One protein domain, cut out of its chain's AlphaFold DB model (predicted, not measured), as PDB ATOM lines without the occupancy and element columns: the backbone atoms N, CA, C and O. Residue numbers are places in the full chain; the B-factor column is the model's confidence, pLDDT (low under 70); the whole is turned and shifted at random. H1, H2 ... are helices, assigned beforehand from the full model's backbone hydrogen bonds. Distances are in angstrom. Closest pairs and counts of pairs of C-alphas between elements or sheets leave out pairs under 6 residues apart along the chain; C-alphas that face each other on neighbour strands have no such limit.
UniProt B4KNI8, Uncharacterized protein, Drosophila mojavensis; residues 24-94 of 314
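What this domain is: This is residues 24 to 94 of the 314 residues of an uncharacterized protein of Drosophila mojavensis (UniProt B4KNI8). The model is a long, flat, open U: two helices, H2 and H3, follow one another nearly end to end as one arm, a loop of residues 57 to 70 makes the turn, and the long helix H4 folds back as the other arm. H4 packs on H2 with residues 74 to 81 alone, residues 86 to 94 stick out past this contact, and the short helix H1 is set off to one side, touching no helix. The printed part has 71 residues with four named helices, H1, H2, H3 and H4 in that order, and no named strand; its class is all helix. It is only just extended, close to loose, with a radius of gyration of the C-alphas of 16.7 A, and the C-alphas span 53 by 29 by 14 A.

How they stand to each other: H1, residues 24 to 29, is joined by a short link of 6 residues to H2, residues 36 to 46, and the two are apart. A tight link of one residue, Trp 47, leads to H3, residues 48 to 56; H2 and H3 meet only through their link. A long link of 14 residues joins H3 to H4, residues 71 to 93, and these two are apart. H2 and H4 touch, with 4 pairs of C-alphas within 8 A; the closest C-alphas are those of Ile 44 and Leu 74, 6.2 A apart. Their lines stand at a shallow tilt of 31 degrees, and they run opposite ways. H1 is apart from both H3 and H4. In H2, H3 and H4 every O i to N i+4 pair is within hydrogen-bond range; in H1 it is 1 of 2.

Where its parts are: H1 begins at C-alpha 24, at (150.093, 120.302, 149.050). H2 measures 15.2 A from C-alpha 36 to C-alpha 46, and H3 12.4 A from C-alpha 48 to C-alpha 56, which is at (138.718, 141.462, 121.902). H4 is the longest helix, with 23 residues and 33.6 A from C-alpha 71 to C-alpha 93, at (151.048, 139.140, 169.482).

The domain as a whole: The two C-alphas farthest apart are those of Gly 58 and Gly 94, at 54.6 A. Residues 86 to 94, of which 86 to 93 belong to H4, stand free; without them the body spans 42 by 26 by 14 A. The printed part has no cut. The C-alphas of residues 57 to 70, the long link, lie 11 to 25 A from the mean of all C-alphas. The mean pLDDT of the printed part is 73.9, and it is under 70 in 20 residues, namely 24 to 35, 65 to 68 and 91 to 94.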
ATOM      1  N   ARG A  24     149.664 119.220 148.143       50.09
ATOM      2  CA  ARG A  24     150.093 120.302 149.050       50.09
ATOM      3  C   ARG A  24     151.615 120.321 149.223       50.09
ATOM      4  O   ARG A  24     152.195 121.382 149.406       50.09
ATOM      5  N   VAL A  25     152.254 119.161 149.072       48.97
ATOM      6  CA  VAL A  25     153.710 118.977 149.129       48.97
ATOM      7  C   VAL A  25     154.428 119.632 147.937       48.97
ATOM      8  O   VAL A  25     155.565 120.083 148.067       48.97
ATOM      9  N   SER A  26     153.774 119.731 146.777       52.22
ATOM     10  CA  SER A  26     154.322 120.417 145.601       52.22
ATOM     11  C   SER A  26     154.243 121.944 145.722       52.22
ATOM     12  O   SER A  26     155.175 122.626 145.298       52.22
ATOM     13  N   MET A  27     153.222 122.492 146.397       53.22
ATOM     14  CA  MET A  27     153.126 123.938 146.675       53.22
ATOM     15  C   MET A  27     154.212 124.439 147.639       53.22
ATOM     16  O   MET A  27     154.700 125.559 147.467       53.22
ATOM     17  N   ASP A  28     154.648 123.603 148.587       50.06
ATOM     18  CA  ASP A  28     155.761 123.912 149.500       50.06
ATOM     19  C   ASP A  28     157.089 124.087 148.742       50.06
ATOM     20  O   ASP A  28     157.916 124.928 149.095       50.06
ATOM     21  N   LYS A  29     157.282 123.335 147.651       53.41
ATOM     22  CA  LYS A  29     158.510 123.363 146.841       53.41
ATOM     23  C   LYS A  29     158.593 124.571 145.901       53.41
ATOM     24  O   LYS A  29     159.690 124.964 145.518       53.41
ATOM     25  N   LEU A  30     157.448 125.165 145.561       55.34
ATOM     26  CA  LEU A  30     157.347 126.411 144.792       55.34
ATOM     27  C   LEU A  30     157.322 127.670 145.685       55.34
ATOM     28  O   LEU A  30     157.156 128.779 145.184       55.34
ATOM     29  N   GLY A  31     157.501 127.528 147.004       50.56
ATOM     30  CA  GLY A  31     157.553 128.667 147.924       50.56
ATOM     31  C   GLY A  31     156.193 129.316 148.200       50.56
ATOM     32  O   GLY A  31     156.135 130.397 148.784       50.56
ATOM     33  N   PHE A  32     155.078 128.662 147.854       56.16
ATOM     34  CA  PHE A  32     153.728 129.188 148.091       56.16
ATOM     35  C   PHE A  32     153.242 128.982 149.539       56.16
ATOM     36  O   PHE A  32     152.040 128.881 149.777       56.16
ATOM     37  N   HIS A  33     154.142 128.947 150.530       52.69
ATOM     38  CA  HIS A  33     153.807 128.552 151.905       52.69
ATOM     39  C   HIS A  33     152.799 129.485 152.606       52.69
ATOM     40  O   HIS A  33     152.097 129.036 153.500       52.69
ATOM     41  N   ASN A  34     152.659 130.735 152.149       55.62
ATOM     42  CA  ASN A  34     151.670 131.714 152.633       55.62
ATOM     43  C   ASN A  34     150.971 132.465 151.485       55.62
ATOM     44  O   ASN A  34     150.352 133.509 151.680       55.62
ATOM     45  N   ASN A  35     151.106 131.969 150.258       63.56
ATOM     46  CA  ASN A  35     150.891 132.789 149.069       63.56
ATOM     47  C   ASN A  35     149.520 132.549 148.417       63.56
ATOM     48  O   ASN A  35     149.199 133.169 147.416       63.56
ATOM     49  N   TYR A  36     148.669 131.691 148.994       72.81
ATOM     50  CA  TYR A  36     147.286 131.541 148.526       72.81
ATOM     51  C   TYR A  36     146.535 132.877 148.585       72.81
ATOM     52  O   TYR A  36     145.960 133.298 147.587       72.81
ATOM     53  N   ASN A  37     146.619 133.593 149.712       74.88
ATOM     54  CA  ASN A  37     145.992 134.907 149.850       74.88
ATOM     55  C   ASN A  37     146.564 135.915 148.843       74.88
ATOM     56  O   ASN A  37     145.808 136.718 148.310       74.88
ATOM     57  N   ALA A  38     147.862 135.863 148.530       75.94
ATOM     58  CA  ALA A  38     148.459 136.762 147.545       75.94
ATOM     59  C   ALA A  38     148.112 136.386 146.094       75.94
ATOM     60  O   ALA A  38     147.816 137.288 145.318       75.94
ATOM     61  N   ILE A  39     148.021 135.098 145.748       78.12
ATOM     62  CA  ILE A  39     147.497 134.642 144.450       78.12
ATOM     63  C   ILE A  39     146.041 135.076 144.287       78.12
ATOM     64  O   ILE A  39     145.673 135.609 143.248       78.12
ATOM     65  N   VAL A  40     145.207 134.881 145.311       79.38
ATOM     66  CA  VAL A  40     143.801 135.297 145.270       79.38
ATOM     67  C   VAL A  40     143.695 136.820 145.162       79.38
ATOM     68  O   VAL A  40     142.898 137.308 144.367       79.38
ATOM     69  N   ARG A  41     144.533 137.580 145.879       80.94
ATOM     70  CA  ARG A  41     144.601 139.045 145.747       80.94
ATOM     71  C   ARG A  41     145.014 139.478 144.341       80.94
ATOM     72  O   ARG A  41     144.424 140.413 143.816       80.94
ATOM     73  N   ASP A  42     146.000 138.824 143.739       79.31
ATOM     74  CA  ASP A  42     146.473 139.146 142.391       79.31
ATOM     75  C   ASP A  42     145.436 138.770 141.321       79.31
ATOM     76  O   ASP A  42     145.158 139.541 140.405       79.31
ATOM     77  N   LEU A  43     144.752 137.639 141.503       82.12
ATOM     78  CA  LEU A  43     143.646 137.218 140.650       82.12
ATOM     79  C   LEU A  43     142.460 138.188 140.740       82.12
ATOM     80  O   LEU A  43     141.909 138.556 139.710       82.12
ATOM     81  N   ILE A  44     142.100 138.646 141.944       81.00
ATOM     82  CA  ILE A  44     141.064 139.673 142.155       81.00
ATOM     83  C   ILE A  44     141.503 141.039 141.614       81.00
ATOM     84  O   ILE A  44     140.650 141.844 141.283       81.00
ATOM     85  N   LYS A  45     142.799 141.337 141.493       80.94
ATOM     86  CA  LYS A  45     143.265 142.581 140.852       80.94
ATOM     87  C   LYS A  45     143.221 142.491 139.329       80.94
ATOM     88  O   LYS A  45     142.846 143.456 138.674       80.94
ATOM     89  N   ASN A  46     143.542 141.323 138.780       81.88
ATOM     90  CA  ASN A  46     143.660 141.096 137.339       81.88
ATOM     91  C   ASN A  46     142.414 140.454 136.706       81.88
ATOM     92  O   ASN A  46     142.429 140.107 135.528       81.88
ATOM     93  N   TRP A  47     141.328 140.294 137.460       80.94
ATOM     94  CA  TRP A  47     140.100 139.607 137.047       80.94
ATOM     95  C   TRP A  47     139.407 140.193 135.805       80.94
ATOM     96  O   TRP A  47     138.721 139.462 135.091       80.94
ATOM     97  N   GLU A  48     139.599 141.483 135.511       77.56
ATOM     98  CA  GLU A  48     139.051 142.120 134.305       77.56
ATOM     99  C   GLU A  48     139.819 141.712 133.036       77.56
ATOM    100  O   GLU A  48     139.231 141.627 131.958       77.56
ATOM    101  N   SER A  49     141.109 141.380 133.162       79.38
ATOM    102  CA  SER A  49     142.000 141.032 132.045       79.38
ATOM    103  C   SER A  49     141.480 139.886 131.160       79.38
ATOM    104  O   SER A  49     141.335 140.091 129.950       79.38
ATOM    105  N   PRO A  50     141.113 138.703 131.695       79.56
ATOM    106  CA  PRO A  50     140.604 137.613 130.861       79.56
ATOM    107  C   PRO A  50     139.276 137.960 130.176       79.56
ATOM    108  O   PRO A  50     139.003 137.480 129.078       79.56
ATOM    109  N   ILE A  51     138.457 138.819 130.781       80.00
ATOM    110  CA  ILE A  51     137.152 139.208 130.233       80.00
ATOM    111  C   ILE A  51     137.338 140.200 129.079       80.00
ATOM    112  O   ILE A  51     136.710 140.053 128.028       80.00
ATOM    113  N   VAL A  52     138.254 141.160 129.234       80.06
ATOM    114  CA  VAL A  52     138.665 142.079 128.162       80.06
ATOM    115  C   VAL A  52     139.287 141.309 126.997       80.06
ATOM    116  O   VAL A  52     138.934 141.556 125.842       80.06
ATOM    117  N   TYR A  53     140.148 140.334 127.287       79.06
ATOM    118  CA  TYR A  53     140.782 139.489 126.276       79.06
ATOM    119  C   TYR A  53     139.754 138.695 125.452       79.06
ATOM    120  O   TYR A  53     139.778 138.716 124.222       79.06
ATOM    121  N   LEU A  54     138.782 138.057 126.110       81.56
ATOM    122  CA  LEU A  54     137.729 137.310 125.414       81.56
ATOM    123  C   LEU A  54     136.791 138.216 124.598       81.56
ATOM    124  O   LEU A  54     136.277 137.794 123.559       81.56
ATOM    125  N   ARG A  55     136.591 139.468 125.031       82.19
ATOM    126  CA  ARG A  55     135.838 140.474 124.269       82.19
ATOM    127  C   ARG A  55     136.581 140.890 122.997       82.19
ATOM    128  O   ARG A  55     135.958 140.978 121.943       82.19
ATOM    129  N   GLN A  56     137.896 141.107 123.070       82.06
ATOM    130  CA  GLN A  56     138.718 141.462 121.902       82.06
ATOM    131  C   GLN A  56     138.721 140.365 120.832       82.06
ATOM    132  O   GLN A  56     138.681 140.666 119.643       82.06
ATOM    133  N   LEU A  57     138.699 139.100 121.251       87.44
ATOM    134  CA  LEU A  57     138.622 137.950 120.347       87.44
ATOM    135  C   LEU A  57     137.223 137.723 119.744       87.44
ATOM    136  O   LEU A  57     137.045 136.815 118.935       87.44
ATOM    137  N   GLY A  58     136.220 138.520 120.129       86.38
ATOM    138  CA  GLY A  58     134.848 138.393 119.632       86.38
ATOM    139  C   GLY A  58     134.073 137.206 120.209       86.38
ATOM    140  O   GLY A  58     132.975 136.915 119.739       86.38
ATOM    141  N   TYR A  59     134.608 136.530 121.234       84.69
ATOM    142  CA  TYR A  59     133.898 135.458 121.939       84.69
ATOM    143  C   TYR A  59     132.797 135.990 122.861       84.69
ATOM    144  O   TYR A  59     131.855 135.262 123.167       84.69
ATOM    145  N   LEU A  60     132.908 137.248 123.305       83.00
ATOM    146  CA  LEU A  60     131.878 137.930 124.085       83.00
ATOM    147  C   LEU A  60     131.181 139.012 123.242       83.00
ATOM    148  O   LEU A  60     131.866 139.785 122.566       83.00
ATOM    149  N   PRO A  61     129.840 139.125 123.323       81.94
ATOM    150  CA  PRO A  61     129.107 140.259 122.771       81.94
ATOM    151  C   PRO A  61     129.663 141.587 123.296       81.94
ATOM    152  O   PRO A  61     130.058 141.687 124.462       81.94
ATOM    153  N   LYS A  62     129.670 142.626 122.451       76.06
ATOM    154  CA  LYS A  62     130.100 143.983 122.846       76.06
ATOM    155  C   LYS A  62     129.267 144.527 124.009       76.06
ATOM    156  O   LYS A  62     129.780 145.264 124.842       76.06
ATOM    157  N   ASP A  63     128.028 144.062 124.081       75.56
ATOM    158  CA  ASP A  63     126.991 144.420 125.040       75.56
ATOM    159  C   ASP A  63     126.972 143.464 126.245       75.56
ATOM    160  O   ASP A  63     126.015 143.449 127.014       75.56
ATOM    161  N   TYR A  64     128.016 142.638 126.424       75.62
ATOM    162  CA  TYR A  64     128.179 141.849 127.642       75.62
ATOM    163  C   TYR A  64     128.367 142.806 128.820       75.62
ATOM    164  O   TYR A  64     129.479 143.288 129.076       75.62
ATOM    165  N   GLU A  65     127.239 143.098 129.469       63.12
ATOM    166  CA  GLU A  65     127.130 143.949 130.639       63.12
ATOM    167  C   GLU A  65     128.017 143.402 131.741       63.12
ATOM    168  O   GLU A  65     127.777 142.339 132.317       63.12
ATOM    169  N   ASP A  66     129.059 144.189 131.971       65.56
ATOM    170  CA  ASP A  66     129.756 144.393 133.212       65.56
ATOM    171  C   ASP A  66     129.864 143.176 134.135       65.56
ATOM    172  O   ASP A  66     128.996 142.774 134.913       65.56
ATOM    173  N   THR A  67     131.108 142.744 134.181       67.69
ATOM    174  CA  THR A  67     131.876 142.393 135.368       67.69
ATOM    175  C   THR A  67     131.383 142.971 136.724       67.69
ATOM    176  O   THR A  67     131.667 142.377 137.766       67.69
ATOM    177  N   SER A  68     130.575 144.041 136.754       68.69
ATOM    178  CA  SER A  68     129.846 144.592 137.911       68.69
ATOM    179  C   SER A  68     129.019 143.584 138.713       68.69
ATOM    180  O   SER A  68     128.825 143.810 139.903       68.69
ATOM    181  N   LYS A  69     128.562 142.463 138.139       76.88
ATOM    182  CA  LYS A  69     127.911 141.391 138.929       76.88
ATOM    183  C   LYS A  69     128.902 140.571 139.753       76.88
ATOM    184  O   LYS A  69     128.548 140.034 140.798       76.88
ATOM    185  N   ILE A  70     130.139 140.461 139.276       74.88
ATOM    186  CA  ILE A  70     131.192 139.642 139.884       74.88
ATOM    187  C   ILE A  70     131.995 140.486 140.888       74.88
ATOM    188  O   ILE A  70     132.349 139.988 141.959       74.88
ATOM    189  N   LYS A  71     132.186 141.780 140.600       80.56
ATOM    190  CA  LYS A  71     132.912 142.743 141.446       80.56
ATOM    191  C   LYS A  71     132.516 142.716 142.936       80.56
ATOM    192  O   LYS A  71     133.411 142.539 143.753       80.56
ATOM    193  N   PRO A  72     131.224 142.753 143.331       84.56
ATOM    194  CA  PRO A  72     130.831 142.750 144.740       84.56
ATOM    195  C   PRO A  72     131.235 141.463 145.462       84.56
ATOM    196  O   PRO A  72     131.531 141.479 146.654       84.56
ATOM    197  N   SER A  73     131.255 140.334 144.746       82.38
ATOM    198  CA  SER A  73     131.648 139.050 145.329       82.38
ATOM    199  C   SER A  73     133.165 138.932 145.495       82.38
ATOM    200  O   SER A  73     133.625 138.391 146.501       82.38
ATOM    201  N   LEU A  74     133.942 139.486 144.557       83.38
ATOM    202  CA  LEU A  74     135.399 139.571 144.663       83.38
ATOM    203  C   LEU A  74     135.831 140.564 145.752       83.38
ATOM    204  O   LEU A  74     136.721 140.240 146.537       83.38
ATOM    205  N   ASP A  75     135.154 141.708 145.872       83.81
ATOM    206  CA  ASP A  75     135.399 142.690 146.939       83.81
ATOM    207  C   ASP A  75     135.100 142.090 148.324       83.81
ATOM    208  O   ASP A  75     135.897 142.227 149.255       83.81
ATOM    209  N   ALA A  76     133.997 141.343 148.463       87.81
ATOM    210  CA  ALA A  76     133.678 140.632 149.702       87.81
ATOM    211  C   ALA A  76     134.736 139.570 150.057       87.81
ATOM    212  O   ALA A  76     135.070 139.387 151.232       87.81
ATOM    213  N   LEU A  77     135.289 138.883 149.051       84.88
ATOM    214  CA  LEU A  77     136.369 137.916 149.243       84.88
ATOM    215  C   LEU A  77     137.667 138.603 149.690       84.88
ATOM    216  O   LEU A  77     138.316 138.120 150.619       84.88
ATOM    217  N   MET A  78     138.016 139.740 149.085       87.00
ATOM    218  CA  MET A  78     139.181 140.537 149.476       87.00
ATOM    219  C   MET A  78     139.051 141.044 150.916       87.00
ATOM    220  O   MET A  78     139.966 140.852 151.716       87.00
ATOM    221  N   SER A  79     137.882 141.583 151.273       87.44
ATOM    222  CA  SER A  79     137.587 142.060 152.629       87.44
ATOM    223  C   SER A  79     137.694 140.944 153.674       87.44
ATOM    224  O   SER A  79     138.266 141.140 154.747       87.44
ATOM    225  N   ARG A  80     137.213 139.737 153.351       86.00
ATOM    226  CA  ARG A  80     137.342 138.576 154.239       86.00
ATOM    227  C   ARG A  80     138.801 138.171 154.456       86.00
ATOM    228  O   ARG A  80     139.183 137.907 155.590       86.00
ATOM    229  N   ILE A  81     139.603 138.145 153.391       84.31
ATOM    230  CA  ILE A  81     141.036 137.822 153.474       84.31
ATOM    231  C   ILE A  81     141.771 138.853 154.339       84.31
ATOM    232  O   ILE A  81     142.569 138.477 155.193       84.31
ATOM    233  N   GLU A  82     141.480 140.143 154.164       85.25
ATOM    234  CA  GLU A  82     142.076 141.202 154.983       85.25
ATOM    235  C   GLU A  82     141.699 141.083 156.460       85.25
ATOM    236  O   GLU A  82     142.552 141.259 157.332       85.25
ATOM    237  N   HIS A  83     140.445 140.744 156.754       86.31
ATOM    238  CA  HIS A  83     139.987 140.558 158.126       86.31
ATOM    239  C   HIS A  83     140.630 139.330 158.790       86.31
ATOM    240  O   HIS A  83     141.040 139.399 159.950       86.31
ATOM    241  N   ASP A  84     140.775 138.225 158.056       82.38
ATOM    242  CA  ASP A  84     141.463 137.028 158.548       82.38
ATOM    243  C   ASP A  84     142.954 137.320 158.814       82.38
ATOM    244  O   ASP A  84     143.492 136.909 159.845       82.38
ATOM    245  N   ASP A  85     143.616 138.096 157.948       80.56
ATOM    246  CA  ASP A  85     145.009 138.521 158.148       80.56
ATOM    247  C   ASP A  85     145.160 139.410 159.402       80.56
ATOM    248  O   ASP A  85     146.093 139.218 160.190       80.56
ATOM    249  N   GLN A  86     144.213 140.324 159.654       81.00
ATOM    250  CA  GLN A  86     144.187 141.144 160.875       81.00
ATOM    251  C   GLN A  86     143.968 140.302 162.140       81.00
ATOM    252  O   GLN A  86     144.658 140.498 163.143       81.00
ATOM    253  N   GLN A  87     143.050 139.332 162.106       78.06
ATOM    254  CA  GLN A  87     142.827 138.430 163.240       78.06
ATOM    255  C   GLN A  87     144.060 137.572 163.541       78.06
ATOM    256  O   GLN A  87     144.419 137.399 164.710       78.06
ATOM    257  N   ASN A  88     144.741 137.082 162.505       72.94
ATOM    258  CA  ASN A  88     145.973 136.311 162.654       72.94
ATOM    259  C   ASN A  88     147.115 137.157 163.241       72.94
ATOM    260  O   ASN A  88     147.854 136.665 164.099       72.94
ATOM    261  N   ALA A  89     147.236 138.433 162.859       72.44
ATOM    262  CA  ALA A  89     148.219 139.347 163.444       72.44
ATOM    263  C   ALA A  89     147.981 139.550 164.954       72.44
ATOM    264  O   ALA A  89     148.891 139.347 165.760       72.44
ATOM    265  N   ILE A  90     146.735 139.824 165.356       73.06
ATOM    266  CA  ILE A  90     146.362 140.043 166.767       73.06
ATOM    267  C   ILE A  90     146.595 138.777 167.612       73.06
ATOM    268  O   ILE A  90     147.079 138.847 168.745       73.06
ATOM    269  N   HIS A  91     146.294 137.596 167.065       59.97
ATOM    270  CA  HIS A  91     146.468 136.331 167.783       59.97
ATOM    271  C   HIS A  91     147.945 135.927 167.950       59.97
ATOM    272  O   HIS A  91     148.277 135.171 168.867       59.97
ATOM    273  N   THR A  92     148.833 136.443 167.094       58.47
ATOM    274  CA  THR A  92     150.277 136.164 167.140       58.47
ATOM    275  C   THR A  92     151.007 137.057 168.155       58.47
ATOM    276  O   THR A  92     152.021 136.639 168.721       58.47
ATOM    277  N   GLU A  93     150.480 138.246 168.459       54.44
ATOM    278  CA  GLU A  93     151.048 139.140 169.482       54.44
ATOM    279  C   GLU A  93     150.613 138.778 170.914       54.44
ATOM    280  O   GLU A  93     151.397 138.908 171.857       54.44
ATOM    281  N   GLY A  94     149.405 138.233 171.094       50.28
ATOM    282  CA  GLY A  94     148.871 137.876 172.417       50.28
ATOM    283  C   GLY A  94     149.561 136.697 173.124       50.28
ATOM    284  O   GLY A  94     149.468 136.587 174.349       50.28
TER     285      GLY A  94